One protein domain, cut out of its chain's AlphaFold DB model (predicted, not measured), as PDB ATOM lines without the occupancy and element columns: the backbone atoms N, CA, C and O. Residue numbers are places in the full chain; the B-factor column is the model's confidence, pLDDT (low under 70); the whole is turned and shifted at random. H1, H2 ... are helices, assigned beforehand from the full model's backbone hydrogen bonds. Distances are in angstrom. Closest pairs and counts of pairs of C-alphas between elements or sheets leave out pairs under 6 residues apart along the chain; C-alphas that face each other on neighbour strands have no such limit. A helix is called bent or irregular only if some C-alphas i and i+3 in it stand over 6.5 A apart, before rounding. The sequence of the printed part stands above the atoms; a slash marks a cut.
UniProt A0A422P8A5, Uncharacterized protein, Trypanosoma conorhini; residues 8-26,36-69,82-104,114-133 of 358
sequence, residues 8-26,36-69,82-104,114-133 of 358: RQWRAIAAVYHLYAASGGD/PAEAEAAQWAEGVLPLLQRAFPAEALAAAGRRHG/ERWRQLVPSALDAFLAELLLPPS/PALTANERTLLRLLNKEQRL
ATOM      1  N   ARG A   8     -46.037 -94.841 -40.820       92.12
ATOM      2  CA  ARG A   8     -45.242 -94.497 -39.647       92.12
ATOM      3  C   ARG A   8     -45.821 -93.320 -38.858       92.12
ATOM      4  O   ARG A   8     -45.800 -93.358 -37.631       92.12
ATOM      5  N   GLN A   9     -46.352 -92.315 -39.547       93.12
ATOM      6  CA  GLN A   9     -47.053 -91.187 -38.933       93.12
ATOM      7  C   GLN A   9     -48.384 -91.621 -38.321       93.12
ATOM      8  O   GLN A   9     -48.667 -91.240 -37.189       93.12
ATOM      9  N   TRP A  10     -49.144 -92.491 -38.996       92.88
ATOM     10  CA  TRP A  10     -50.370 -93.073 -38.438       92.88
ATOM     11  C   TRP A  10     -50.122 -93.790 -37.111       92.88
ATOM     12  O   TRP A  10     -50.807 -93.518 -36.128       92.88
ATOM     13  N   ARG A  11     -49.100 -94.653 -37.049       91.75
ATOM     14  CA  ARG A  11     -48.723 -95.351 -35.807       91.75
ATOM     15  C   ARG A  11     -48.306 -94.385 -34.699       91.75
ATOM     16  O   ARG A  11     -48.638 -94.622 -33.541       91.75
ATOM     17  N   ALA A  12     -47.595 -93.314 -35.052       93.31
ATOM     18  CA  ALA A  12     -47.152 -92.295 -34.107       93.31
ATOM     19  C   ALA A  12     -48.318 -91.491 -33.524       93.31
ATOM     20  O   ALA A  12     -48.393 -91.306 -32.312       93.31
ATOM     21  N   ILE A  13     -49.258 -91.074 -34.373       93.12
ATOM     22  CA  ILE A  13     -50.479 -90.382 -33.954       93.12
ATOM     23  C   ILE A  13     -51.333 -91.302 -33.075       93.12
ATOM     24  O   ILE A  13     -51.797 -90.882 -32.017       93.12
ATOM     25  N   ALA A  14     -51.507 -92.567 -33.467       92.31
ATOM     26  CA  ALA A  14     -52.277 -93.533 -32.686       92.31
ATOM     27  C   ALA A  14     -51.710 -93.736 -31.273       92.31
ATOM     28  O   ALA A  14     -52.486 -93.824 -30.320       92.31
ATOM     29  N   ALA A  15     -50.384 -93.701 -31.107       90.69
ATOM     30  CA  ALA A  15     -49.738 -93.863 -29.805       90.69
ATOM     31  C   ALA A  15     -50.068 -92.727 -28.815       90.69
ATOM     32  O   ALA A  15     -50.084 -92.958 -27.608       90.69
ATOM     33  N   VAL A  16     -50.380 -91.519 -29.297       91.94
ATOM     34  CA  VAL A  16     -50.775 -90.369 -28.453       91.94
ATOM     35  C   VAL A  16     -52.256 -90.013 -28.536       91.94
ATOM     36  O   VAL A  16     -52.718 -89.157 -27.787       91.94
ATOM     37  N   TYR A  17     -53.025 -90.688 -29.392       90.88
ATOM     38  CA  TYR A  17     -54.437 -90.389 -29.642       90.88
ATOM     39  C   TYR A  17     -55.265 -90.272 -28.355       90.88
ATOM     40  O   TYR A  17     -56.020 -89.320 -28.181       90.88
ATOM     41  N   HIS A  18     -55.090 -91.216 -27.430       87.25
ATOM     42  CA  HIS A  18     -55.830 -91.254 -26.169       87.25
ATOM     43  C   HIS A  18     -55.564 -90.042 -25.259       87.25
ATOM     44  O   HIS A  18     -56.479 -89.625 -24.554       87.25
ATOM     45  N   LEU A  19     -54.365 -89.445 -25.310       88.00
ATOM     46  CA  LEU A  19     -54.023 -88.248 -24.528       88.00
ATOM     47  C   LEU A  19     -54.807 -87.021 -25.013       88.00
ATOM     48  O   LEU A  19     -55.312 -86.238 -24.213       88.00
ATOM     49  N   TYR A  20     -54.969 -86.883 -26.330       86.31
ATOM     50  CA  TYR A  20     -55.717 -85.776 -26.931       86.31
ATOM     51  C   TYR A  20     -57.232 -86.006 -26.889       86.31
ATOM     52  O   TYR A  20     -57.987 -85.069 -26.636       86.31
ATOM     53  N   ALA A  21     -57.686 -87.247 -27.084       82.06
ATOM     54  CA  ALA A  21     -59.104 -87.596 -27.039       82.06
ATOM     55  C   ALA A  21     -59.710 -87.391 -25.639       82.06
ATOM     56  O   ALA A  21     -60.827 -86.894 -25.526       82.06
ATOM     57  N   ALA A  22     -58.963 -87.705 -24.575       72.94
ATOM     58  CA  ALA A  22     -59.412 -87.506 -23.195       72.94
ATOM     59  C   ALA A  22     -59.531 -86.019 -22.797       72.94
ATOM     60  O   ALA A  22     -60.339 -85.673 -21.937       72.94
ATOM     61  N   SER A  23     -58.753 -85.142 -23.438       65.88
ATOM     62  CA  SER A  23     -58.737 -83.688 -23.204       65.88
ATOM     63  C   SER A  23     -59.848 -82.954 -23.989       65.88
ATOM     64  O   SER A  23     -60.266 -81.861 -23.619       65.88
ATOM     65  N   GLY A  24     -60.373 -83.567 -25.060       56.09
ATOM     66  CA  GLY A  24     -61.343 -82.966 -25.989       56.09
ATOM     67  C   GLY A  24     -62.818 -82.996 -25.570       56.09
ATOM     68  O   GLY A  24     -63.657 -82.521 -26.329       56.09
ATOM     69  N   GLY A  25     -63.159 -83.533 -24.395       50.78
ATOM     70  CA  GLY A  25     -64.520 -83.452 -23.847       50.78
ATOM     71  C   GLY A  25     -65.552 -84.441 -24.409       50.78
ATOM     72  O   GLY A  25     -66.701 -84.396 -23.974       50.78
ATOM     73  N   ASP A  26     -65.174 -85.385 -25.278       44.50
ATOM     74  CA  ASP A  26     -66.042 -86.505 -25.690       44.50
ATOM     75  C   ASP A  26     -66.131 -87.571 -24.577       44.50
ATOM     76  O   ASP A  26     -65.786 -88.743 -24.733       44.50
ATOM     77  N   PRO A  36     -55.427 -91.657 -17.321       59.19
ATOM     78  CA  PRO A  36     -54.133 -91.966 -16.738       59.19
ATOM     79  C   PRO A  36     -53.796 -90.851 -15.752       59.19
ATOM     80  O   PRO A  36     -54.022 -89.671 -16.040       59.19
ATOM     81  N   ALA A  37     -53.293 -91.219 -14.572       76.44
ATOM     82  CA  ALA A  37     -52.814 -90.225 -13.624       76.44
ATOM     83  C   ALA A  37     -51.827 -89.306 -14.360       76.44
ATOM     84  O   ALA A  37     -51.039 -89.781 -15.174       76.44
ATOM     85  N   GLU A  38     -51.853 -87.996 -14.114       80.12
ATOM     86  CA  GLU A  38     -51.069 -87.027 -14.899       80.12
ATOM     87  C   GLU A  38     -49.571 -87.397 -14.998       80.12
ATOM     88  O   GLU A  38     -48.926 -87.174 -16.023       80.12
ATOM     89  N   ALA A  39     -49.031 -88.035 -13.954       83.06
ATOM     90  CA  ALA A  39     -47.678 -88.584 -13.935       83.06
ATOM     91  C   ALA A  39     -47.465 -89.741 -14.934       83.06
ATOM     92  O   ALA A  39     -46.439 -89.783 -15.607       83.06
ATOM     93  N   GLU A  40     -48.434 -90.647 -15.065       85.31
ATOM     94  CA  GLU A  40     -48.416 -91.746 -16.037       85.31
ATOM     95  C   GLU A  40     -48.537 -91.210 -17.470       85.31
ATOM     96  O   GLU A  40     -47.802 -91.640 -18.355       85.31
ATOM     97  N   ALA A  41     -49.394 -90.206 -17.690       86.12
ATOM     98  CA  ALA A  41     -49.511 -89.528 -18.981       86.12
ATOM     99  C   ALA A  41     -48.200 -88.834 -19.392       86.12
ATOM    100  O   ALA A  41     -47.793 -88.905 -20.552       86.12
ATOM    101  N   ALA A  42     -47.515 -88.191 -18.440       87.88
ATOM    102  CA  ALA A  42     -46.211 -87.580 -18.677       87.88
ATOM    103  C   ALA A  42     -45.148 -88.636 -19.012       87.88
ATOM    104  O   ALA A  42     -44.473 -88.507 -20.029       87.88
ATOM    105  N   GLN A  43     -45.060 -89.714 -18.226       88.94
ATOM    106  CA  GLN A  43     -44.126 -90.813 -18.482       88.94
ATOM    107  C   GLN A  43     -44.373 -91.473 -19.847       88.94
ATOM    108  O   GLN A  43     -43.434 -91.797 -20.576       88.94
ATOM    109  N   TRP A  44     -45.641 -91.641 -20.225       88.38
ATOM    110  CA  TRP A  44     -46.011 -92.131 -21.548       88.38
ATOM    111  C   TRP A  44     -45.540 -91.184 -22.657       88.38
ATOM    112  O   TRP A  44     -44.937 -91.625 -23.637       88.38
ATOM    113  N   ALA A  45     -45.788 -89.879 -22.503       89.88
ATOM    114  CA  ALA A  45     -45.364 -88.876 -23.474       89.88
ATOM    115  C   ALA A  45     -43.839 -88.873 -23.666       89.88
ATOM    116  O   ALA A  45     -43.387 -88.800 -24.807       89.88
ATOM    117  N   GLU A  46     -43.049 -89.038 -22.598       91.69
ATOM    118  CA  GLU A  46     -41.586 -89.186 -22.692       91.69
ATOM    119  C   GLU A  46     -41.182 -90.399 -23.536       91.69
ATOM    120  O   GLU A  46     -40.313 -90.289 -24.402       91.69
ATOM    121  N   GLY A  47     -41.839 -91.545 -23.335       90.19
ATOM    122  CA  GLY A  47     -41.551 -92.768 -24.090       90.19
ATOM    123  C   GLY A  47     -41.904 -92.671 -25.578       90.19
ATOM    124  O   GLY A  47     -41.198 -93.218 -26.427       90.19
ATOM    125  N   VAL A  48     -42.979 -91.954 -25.918       91.06
ATOM    126  CA  VAL A  48     -43.476 -91.839 -27.301       91.06
ATOM    127  C   VAL A  48     -42.868 -90.650 -28.055       91.06
ATOM    128  O   VAL A  48     -42.848 -90.645 -29.290       91.06
ATOM    129  N   LEU A  49     -42.305 -89.663 -27.356       92.19
ATOM    130  CA  LEU A  49     -41.737 -88.459 -27.966       92.19
ATOM    131  C   LEU A  49     -40.666 -88.748 -29.039       92.19
ATOM    132  O   LEU A  49     -40.782 -88.183 -30.131       92.19
ATOM    133  N   PRO A  50     -39.681 -89.647 -28.833       93.44
ATOM    134  CA  PRO A  50     -38.713 -89.979 -29.880       93.44
ATOM    135  C   PRO A  50     -39.378 -90.564 -31.132       93.44
ATOM    136  O   PRO A  50     -38.973 -90.283 -32.262       93.44
ATOM    137  N   LEU A  51     -40.433 -91.366 -30.949       92.81
ATOM    138  CA  LEU A  51     -41.189 -91.962 -32.049       92.81
ATOM    139  C   LEU A  51     -41.916 -90.879 -32.854       92.81
ATOM    140  O   LEU A  51     -41.861 -90.907 -34.089       92.81
ATOM    141  N   LEU A  52     -42.534 -89.917 -32.165       93.38
ATOM    142  CA  LEU A  52     -43.193 -88.764 -32.771       93.38
ATOM    143  C   LEU A  52     -42.212 -87.874 -33.535       93.38
ATOM    144  O   LEU A  52     -42.441 -87.604 -34.708       93.38
ATOM    145  N   GLN A  53     -41.102 -87.474 -32.916       93.25
ATOM    146  CA  GLN A  53     -40.090 -86.619 -33.549       93.25
ATOM    147  C   GLN A  53     -39.512 -87.264 -34.809       93.25
ATOM    148  O   GLN A  53     -39.358 -86.618 -35.842       93.25
ATOM    149  N   ARG A  54     -39.252 -88.575 -34.762       94.44
ATOM    150  CA  ARG A  54     -38.747 -89.311 -35.922       94.44
ATOM    151  C   ARG A  54     -39.806 -89.378 -37.036       94.44
ATOM    152  O   ARG A  54     -39.431 -89.552 -38.194       94.44
ATOM    153  N   ALA A  55     -41.101 -89.398 -36.707       94.69
ATOM    154  CA  ALA A  55     -42.208 -89.490 -37.674       94.69
ATOM    155  C   ALA A  55     -42.626 -88.121 -38.246       94.69
ATOM    156  O   ALA A  55     -43.093 -88.045 -39.383       94.69
ATOM    157  N   PHE A  56     -42.427 -87.058 -37.470       93.12
ATOM    158  CA  PHE A  56     -42.738 -85.673 -37.803       93.12
ATOM    159  C   PHE A  56     -41.488 -84.807 -37.617       93.12
ATOM    160  O   PHE A  56     -41.374 -84.091 -36.618       93.12
ATOM    161  N   PRO A  57     -40.533 -84.882 -38.559       91.38
ATOM    162  CA  PRO A  57     -39.353 -84.035 -38.510       91.38
ATOM    163  C   PRO A  57     -39.758 -82.556 -38.643       91.38
ATOM    164  O   PRO A  57     -40.807 -82.227 -39.211       91.38
ATOM    165  N   ALA A  58     -38.940 -81.657 -38.093       87.69
ATOM    166  CA  ALA A  58     -39.273 -80.236 -37.973       87.69
ATOM    167  C   ALA A  58     -39.585 -79.584 -39.331       87.69
ATOM    168  O   ALA A  58     -40.466 -78.731 -39.428       87.69
ATOM    169  N   GLU A  59     -38.925 -80.032 -40.399       87.56
ATOM    170  CA  GLU A  59     -39.125 -79.555 -41.766       87.56
ATOM    171  C   GLU A  59     -40.526 -79.900 -42.285       87.56
ATOM    172  O   GLU A  59     -41.171 -79.073 -42.940       87.56
ATOM    173  N   ALA A  60     -41.022 -81.098 -41.958       85.06
ATOM    174  CA  ALA A  60     -42.359 -81.546 -42.333       85.06
ATOM    175  C   ALA A  60     -43.439 -80.756 -41.580       85.06
ATOM    176  O   ALA A  60     -44.423 -80.326 -42.186       85.06
ATOM    177  N   LEU A  61     -43.223 -80.494 -40.285       85.88
ATOM    178  CA  LEU A  61     -44.116 -79.659 -39.474       85.88
ATOM    179  C   LEU A  61     -44.128 -78.206 -39.962       85.88
ATOM    180  O   LEU A  61     -45.193 -77.611 -40.104       85.88
ATOM    181  N   ALA A  62     -42.967 -77.645 -40.309       83.94
ATOM    182  CA  ALA A  62     -42.873 -76.302 -40.872       83.94
ATOM    183  C   ALA A  62     -43.596 -76.194 -42.227       83.94
ATOM    184  O   ALA A  62     -44.254 -75.192 -42.502       83.94
ATOM    185  N   ALA A  63     -43.522 -77.223 -43.076       79.62
ATOM    186  CA  ALA A  63     -44.262 -77.268 -44.338       79.62
ATOM    187  C   ALA A  63     -45.784 -77.387 -44.137       79.62
ATOM    188  O   ALA A  63     -46.551 -76.869 -44.954       79.62
ATOM    189  N   ALA A  64     -46.230 -78.049 -43.066       74.62
ATOM    190  CA  ALA A  64     -47.636 -78.077 -42.675       74.62
ATOM    191  C   ALA A  64     -48.100 -76.697 -42.175       74.62
ATOM    192  O   ALA A  64     -49.098 -76.181 -42.673       74.62
ATOM    193  N   GLY A  65     -47.320 -76.049 -41.301       71.38
ATOM    194  CA  GLY A  65     -47.625 -74.713 -40.775       71.38
ATOM    195  C   GLY A  65     -47.631 -73.614 -41.845       71.38
ATOM    196  O   GLY A  65     -48.515 -72.763 -41.854       71.38
ATOM    197  N   ARG A  66     -46.711 -73.657 -42.823       67.50
ATOM    198  CA  ARG A  66     -46.670 -72.679 -43.932       67.50
ATOM    199  C   ARG A  66     -47.923 -72.692 -44.810       67.50
ATOM    200  O   ARG A  66     -48.263 -71.662 -45.382       67.50
ATOM    201  N   ARG A  67     -48.613 -73.831 -44.921       65.12
ATOM    202  CA  ARG A  67     -49.872 -73.940 -45.679       65.12
ATOM    203  C   ARG A  67     -51.066 -73.323 -44.955       65.12
ATOM    204  O   ARG A  67     -52.095 -73.114 -45.589       65.12
ATOM    205  N   HIS A  68     -50.934 -73.034 -43.664       59.19
ATOM    206  CA  HIS A  68     -52.061 -72.635 -42.831       59.19
ATOM    207  C   HIS A  68     -52.260 -71.116 -42.718       59.19
ATOM    208  O   HIS A  68     -53.271 -70.671 -42.188       59.19
ATOM    209  N   GLY A  69     -51.353 -70.317 -43.291       54.00
ATOM    210  CA  GLY A  69     -51.399 -68.861 -43.183       54.00
ATOM    211  C   GLY A  69     -51.122 -68.402 -41.749       54.00
ATOM    212  O   GLY A  69     -51.486 -69.050 -40.776       54.00
ATOM    213  N   GLU A  82     -51.676 -79.261 -18.592       81.50
ATOM    214  CA  GLU A  82     -51.293 -80.668 -18.523       81.50
ATOM    215  C   GLU A  82     -49.768 -80.824 -18.646       81.50
ATOM    216  O   GLU A  82     -49.170 -80.450 -19.663       81.50
ATOM    217  N   ARG A  83     -49.128 -81.417 -17.630       85.88
ATOM    218  CA  ARG A  83     -47.671 -81.616 -17.576       85.88
ATOM    219  C   ARG A  83     -47.113 -82.367 -18.787       85.88
ATOM    220  O   ARG A  83     -46.046 -82.020 -19.284       85.88
ATOM    221  N   TRP A  84     -47.836 -83.356 -19.311       87.81
ATOM    222  CA  TRP A  84     -47.383 -84.138 -20.467       87.81
ATOM    223  C   TRP A  84     -47.287 -83.300 -21.754       87.81
ATOM    224  O   TRP A  84     -46.361 -83.490 -22.541       87.81
ATOM    225  N   ARG A  85     -48.169 -82.305 -21.951       88.12
ATOM    226  CA  ARG A  85     -48.113 -81.390 -23.110       88.12
ATOM    227  C   ARG A  85     -46.906 -80.461 -23.070       88.12
ATOM    228  O   ARG A  85     -46.505 -79.926 -24.101       88.12
ATOM    229  N   GLN A  86     -46.325 -80.238 -21.893       87.94
ATOM    230  CA  GLN A  86     -45.111 -79.431 -21.750       87.94
ATOM    231  C   GLN A  86     -43.876 -80.163 -22.294       87.94
ATOM    232  O   GLN A  86     -42.907 -79.515 -22.674       87.94
ATOM    233  N   LEU A  87     -43.934 -81.494 -22.393       89.00
ATOM    234  CA  LEU A  87     -42.861 -82.328 -22.939       89.00
ATOM    235  C   LEU A  87     -42.885 -82.389 -24.473       89.00
ATOM    236  O   LEU A  87     -41.869 -82.673 -25.104       89.00
ATOM    237  N   VAL A  88     -44.039 -82.117 -25.089       90.25
ATOM    238  CA  VAL A  88     -44.212 -82.172 -26.543       90.25
ATOM    239  C   VAL A  88     -43.812 -80.827 -27.176       90.25
ATOM    240  O   VAL A  88     -44.354 -79.783 -26.786       90.25
ATOM    241  N   PRO A  89     -42.910 -80.819 -28.185       92.12
ATOM    242  CA  PRO A  89     -42.528 -79.614 -28.913       92.12
ATOM    243  C   PRO A  89     -43.739 -78.815 -29.388       92.12
ATOM    244  O   PRO A  89     -44.728 -79.387 -29.850       92.12
ATOM    245  N   SER A  90     -43.661 -77.486 -29.294       87.62
ATOM    246  CA  SER A  90     -44.830 -76.621 -29.478       87.62
ATOM    247  C   SER A  90     -45.512 -76.790 -30.833       87.62
ATOM    248  O   SER A  90     -46.722 -76.997 -30.880       87.62
ATOM    249  N   ALA A  91     -44.722 -76.805 -31.906       88.88
ATOM    250  CA  ALA A  91     -45.202 -77.014 -33.270       88.88
ATOM    251  C   ALA A  91     -45.875 -78.382 -33.470       88.88
ATOM    252  O   ALA A  91     -46.865 -78.489 -34.189       88.88
ATOM    253  N   LEU A  92     -45.350 -79.431 -32.828       90.94
ATOM    254  CA  LEU A  92     -45.908 -80.776 -32.929       90.94
ATOM    255  C   LEU A  92     -47.231 -80.881 -32.165       90.94
ATOM    256  O   LEU A  92     -48.192 -81.432 -32.690       90.94
ATOM    257  N   ASP A  93     -47.297 -80.342 -30.948       90.19
ATOM    258  CA  ASP A  93     -48.534 -80.327 -30.162       90.19
ATOM    259  C   ASP A  93     -49.627 -79.490 -30.836       90.19
ATOM    260  O   ASP A  93     -50.767 -79.935 -30.879       90.19
ATOM    261  N   ALA A  94     -49.289 -78.335 -31.423       87.38
ATOM    262  CA  ALA A  94     -50.242 -77.536 -32.197       87.38
ATOM    263  C   ALA A  94     -50.813 -78.339 -33.377       87.38
ATOM    264  O   ALA A  94     -52.029 -78.439 -33.527       87.38
ATOM    265  N   PHE A  95     -49.943 -79.003 -34.145       89.06
ATOM    266  CA  PHE A  95     -50.354 -79.880 -35.241       89.06
ATOM    267  C   PHE A  95     -51.254 -81.034 -34.769       89.06
ATOM    268  O   PHE A  95     -52.295 -81.297 -35.367       89.06
ATOM    269  N   LEU A  96     -50.881 -81.726 -33.687       90.38
ATOM    270  CA  LEU A  96     -51.671 -82.833 -33.141       90.38
ATOM    271  C   LEU A  96     -53.014 -82.356 -32.581       90.38
ATOM    272  O   LEU A  96     -54.023 -83.028 -32.779       90.38
ATOM    273  N   ALA A  97     -53.042 -81.201 -31.916       87.75
ATOM    274  CA  ALA A  97     -54.258 -80.588 -31.403       87.75
ATOM    275  C   ALA A  97     -55.230 -80.250 -32.542       87.75
ATOM    276  O   ALA A  97     -56.399 -80.613 -32.456       87.75
ATOM    277  N   GLU A  98     -54.751 -79.636 -33.624       86.12
ATOM    278  CA  GLU A  98     -55.565 -79.352 -34.812       86.12
ATOM    279  C   GLU A  98     -56.080 -80.625 -35.494       86.12
ATOM    280  O   GLU A  98     -57.232 -80.683 -35.926       86.12
ATOM    281  N   LEU A  99     -55.235 -81.654 -35.575       87.75
ATOM    282  CA  LEU A  99     -55.567 -82.904 -36.249       87.75
ATOM    283  C   LEU A  99     -56.591 -83.740 -35.464       87.75
ATOM    284  O   LEU A  99     -57.500 -84.338 -36.053       87.75
ATOM    285  N   LEU A 100     -56.412 -83.827 -34.142       87.94
ATOM    286  CA  LEU A 100     -57.099 -84.788 -33.278       87.94
ATOM    287  C   LEU A 100     -58.293 -84.207 -32.525       87.94
ATOM    288  O   LEU A 100     -59.248 -84.949 -32.282       87.94
ATOM    289  N   LEU A 101     -58.267 -82.926 -32.151       83.00
ATOM    290  CA  LEU A 101     -59.384 -82.327 -31.426       83.00
ATOM    291  C   LEU A 101     -60.525 -82.005 -32.400       83.00
ATOM    292  O   LEU A 101     -60.290 -81.519 -33.511       83.00
ATOM    293  N   PRO A 102     -61.784 -82.270 -32.017       70.44
ATOM    294  CA  PRO A 102     -62.917 -81.859 -32.826       70.44
ATOM    295  C   PRO A 102     -62.930 -80.326 -32.961       70.44
ATOM    296  O   PRO A 102     -62.670 -79.614 -31.987       70.44
ATOM    297  N   PRO A 103     -63.232 -79.784 -34.156       67.00
ATOM    298  CA  PRO A 103     -63.322 -78.344 -34.333       67.00
ATOM    299  C   PRO A 103     -64.436 -77.798 -33.437       67.00
ATOM    300  O   PRO A 103     -65.578 -78.242 -33.521       67.00
ATOM    301  N   SER A 104     -64.120 -76.799 -32.612       63.78
ATOM    302  CA  SER A 104     -65.069 -76.219 -31.648       63.78
ATOM    303  C   SER A 104     -66.266 -75.519 -32.309       63.78
ATOM    304  O   SER A 104     -67.223 -75.169 -31.627       63.78
ATOM    305  N   PRO A 114     -55.928 -79.307 -41.852       68.75
ATOM    306  CA  PRO A 114     -55.698 -80.744 -41.892       68.75
ATOM    307  C   PRO A 114     -56.641 -81.448 -40.911       68.75
ATOM    308  O   PRO A 114     -56.331 -81.624 -39.740       68.75
ATOM    309  N   ALA A 115     -57.825 -81.833 -41.381       79.06
ATOM    310  CA  ALA A 115     -58.820 -82.507 -40.561       79.06
ATOM    311  C   ALA A 115     -58.948 -83.968 -40.975       79.06
ATOM    312  O   ALA A 115     -59.203 -84.271 -42.141       79.06
ATOM    313  N   LEU A 116     -58.859 -84.860 -39.992       85.19
ATOM    314  CA  LEU A 116     -59.158 -86.268 -40.208       85.19
ATOM    315  C   LEU A 116     -60.623 -86.444 -40.624       85.19
ATOM    316  O   LEU A 116     -61.537 -85.795 -40.089       85.19
ATOM    317  N   THR A 117     -60.867 -87.363 -41.546       86.38
ATOM    318  CA  THR A 117     -62.204 -87.854 -41.880       86.38
ATOM    319  C   THR A 117     -62.784 -88.676 -40.720       86.38
ATOM    320  O   THR A 117     -62.087 -89.069 -39.780       86.38
ATOM    321  N   ALA A 118     -64.093 -88.942 -40.742       84.69
ATOM    322  CA  ALA A 118     -64.731 -89.794 -39.732       84.69
ATOM    323  C   ALA A 118     -64.161 -91.229 -39.736       84.69
ATOM    324  O   ALA A 118     -63.954 -91.822 -38.673       84.69
ATOM    325  N   ASN A 119     -63.846 -91.754 -40.925       87.38
ATOM    326  CA  ASN A 119     -63.254 -93.080 -41.094       87.38
ATOM    327  C   ASN A 119     -61.833 -93.122 -40.528       87.38
ATOM    328  O   ASN A 119     -61.517 -94.010 -39.744       87.38
ATOM    329  N   GLU A 120     -61.010 -92.116 -40.823       89.12
ATOM    330  CA  GLU A 120     -59.651 -91.993 -40.283       89.12
ATOM    331  C   GLU A 120     -59.629 -91.903 -38.753       89.12
ATOM    332  O   GLU A 120     -58.827 -92.574 -38.104       89.12
ATOM    333  N   ARG A 121     -60.552 -91.144 -38.143       86.81
ATOM    334  CA  ARG A 121     -60.694 -91.121 -36.674       86.81
ATOM    335  C   ARG A 121     -61.084 -92.486 -36.111       86.81
ATOM    336  O   ARG A 121     -60.631 -92.865 -35.035       86.81
ATOM    337  N   THR A 122     -61.941 -93.231 -36.806       87.88
ATOM    338  CA  THR A 122     -62.330 -94.587 -36.393       87.88
ATOM    339  C   THR A 122     -61.160 -95.562 -36.505       87.88
ATOM    340  O   THR A 122     -60.905 -96.302 -35.557       87.88
ATOM    341  N   LEU A 123     -60.388 -95.499 -37.590       89.31
ATOM    342  CA  LEU A 123     -59.173 -96.296 -37.758       89.31
ATOM    343  C   LEU A 123     -58.124 -95.967 -36.693       89.31
ATOM    344  O   LEU A 123     -57.554 -96.885 -36.112       89.31
ATOM    345  N   LEU A 124     -57.920 -94.691 -36.351       90.62
ATOM    346  CA  LEU A 124     -57.029 -94.300 -35.252       90.62
ATOM    347  C   LEU A 124     -57.463 -94.869 -33.904       90.62
ATOM    348  O   LEU A 124     -56.615 -95.310 -33.134       90.62
ATOM    349  N   ARG A 125     -58.771 -94.891 -33.619       88.88
ATOM    350  CA  ARG A 125     -59.304 -95.507 -32.394       88.88
ATOM    351  C   ARG A 125     -59.015 -97.004 -32.345       88.88
ATOM    352  O   ARG A 125     -58.586 -97.504 -31.306       88.88
ATOM    353  N   LEU A 126     -59.229 -97.712 -33.455       89.38
ATOM    354  CA  LEU A 126     -58.934 -99.142 -33.556       89.38
ATOM    355  C   LEU A 126     -57.433 -99.415 -33.416       89.38
ATOM    356  O   LEU A 126     -57.049-100.249 -32.601       89.38
ATOM    357  N   LEU A 127     -56.596 -98.647 -34.116       89.94
ATOM    358  CA  LEU A 127     -55.141 -98.769 -34.055       89.94
ATOM    359  C   LEU A 127     -54.604 -98.469 -32.647       89.94
ATOM    360  O   LEU A 127     -53.764 -99.205 -32.140       89.94
ATOM    361  N   ASN A 128     -55.124 -97.439 -31.971       89.31
ATOM    362  CA  ASN A 128     -54.778 -97.159 -30.576       89.31
ATOM    363  C   ASN A 128     -55.183 -98.320 -29.651       89.31
ATOM    364  O   ASN A 128     -54.412 -98.714 -28.776       89.31
ATOM    365  N   LYS A 129     -56.378 -98.896 -29.843       88.50
ATOM    366  CA  LYS A 129     -56.847-100.045 -29.053       88.50
ATOM    367  C   LYS A 129     -55.944-101.266 -29.243       88.50
ATOM    368  O   LYS A 129     -55.619-101.926 -28.256       88.50
ATOM    369  N   GLU A 130     -55.542-101.543 -30.478       90.31
ATOM    370  CA  GLU A 130     -54.628-102.632 -30.827       90.31
ATOM    371  C   GLU A 130     -53.238-102.418 -30.218       90.31
ATOM    372  O   GLU A 130     -52.737-103.306 -29.528       90.31
ATOM    373  N   GLN A 131     -52.660-101.219 -30.356       87.25
ATOM    374  CA  GLN A 131     -51.383-100.864 -29.724       87.25
ATOM    375  C   GLN A 131     -51.425-101.099 -28.209       87.25
ATOM    376  O   GLN A 131     -50.577-101.801 -27.666       87.25
ATOM    377  N   ARG A 132     -52.477-100.631 -27.525       85.50
ATOM    378  CA  ARG A 132     -52.634-100.850 -26.076       85.50
ATOM    379  C   ARG A 132     -52.787-102.325 -25.700       85.50
ATOM    380  O   ARG A 132     -52.411-102.713 -24.594       85.50
ATOM    381  N   LEU A 133     -53.389-103.148 -26.560       87.00
ATOM    382  CA  LEU A 133     -53.464-104.596 -26.346       87.00
ATOM    383  C   LEU A 133     -52.081-105.239 -26.475       87.00
ATOM    384  O   LEU A 133     -51.703-106.012 -25.593       87.00
TER     385      LEU A 133
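What this domain is: This is residues 8 to 26, 36 to 69, 82 to 104 and 114 to 133 of the 358 residues of an uncharacterized protein of Trypanosoma conorhini (UniProt A0A422P8A5). A kinked helix, H1, runs through the core of a helical body; H2 lies beside it running opposite ways, and H6 crosses it on the side away from H2. H5 stands about perpendicular to H1, short H4 packs on the first part of H2, and H3 lies farthest from the middle, touching H5. The printed part has 96 residues in four stretches, with six named helices in the order H1 to H6 and no named strand: the class is all helix, with mostly crossed packing. The whole is compact, with a radius of gyration of the C-alphas of 12.9 A and spans of 36 by 28 by 27 A.

How they stand to each other: The longest helix by residues is H2, residues 38 to 55. It touches H1, residues 8 to 23, at a shallow tilt of 26 degrees, opposite ways; the closest C-alphas, of Gln 9 and Ala 55, are 5.3 A apart. With residues 38 to 46 alone, H2 touches H4, residues 83 to 87; the closest C-alphas are those of Ala 42 and Trp 84, at 4.1 A. H1 is the hub, touching three helices. H6, residues 118 to 133, touches H1 with residues 124 to 131 alone, about perpendicular at 88 degrees; the closest C-alphas, of Ala 14 and Asn 128, are 4.9 A apart. H5, residues 90 to 100, touches H1 about perpendicular at 80 degrees, closest at the C-alphas of Tyr 20 and Leu 100, 6.6 A. H3, residues 58 to 66, touches H5 at a steep tilt of 62 degrees, the same way; the C-alphas of Leu 61 and Ala 91 are closest, at 6.8 A. H2 and H3 meet only through their link. H2 and H6 are apart. In H3, H5 and H6 every O i to N i+4 pair is within hydrogen-bond range; H1 has 7 of 12, H2 12 of 14, and H4 0 of 1, with 2 of 2 O i to N i+3 pairs within range.

Where its parts are: H2 is 24.6 A long and irregular, with C-alphas 47 and 50 at 7.0 A and a kink of 43 degrees near residue 48. H1 begins at C-alpha 8, (-45.242, -94.497, -39.647), and is 23.9 A long; it is irregular too, with C-alphas 15 and 18 at 7.6 A and a kink of 48 degrees near residue 16. H6 is 22.9 A long and ends at C-alpha 133, (-53.464, -104.596, -26.346). H5 is 15.2 A long.

The domain as a whole: The C-alphas farthest apart, of Gly 69 and Leu 133, are at 39.6 A. Residues 27 to 35, 70 to 81 and 105 to 113 are not printed; the C-alpha gaps are 15.9, 27.3 and 14.6 A. The links H2 to H3 and H4 to H5 are tight. Mean pLDDT of the printed part is 84.2; residues 23 to 26, 36, 66 to 69, 103 to 104 and 114 are under 70.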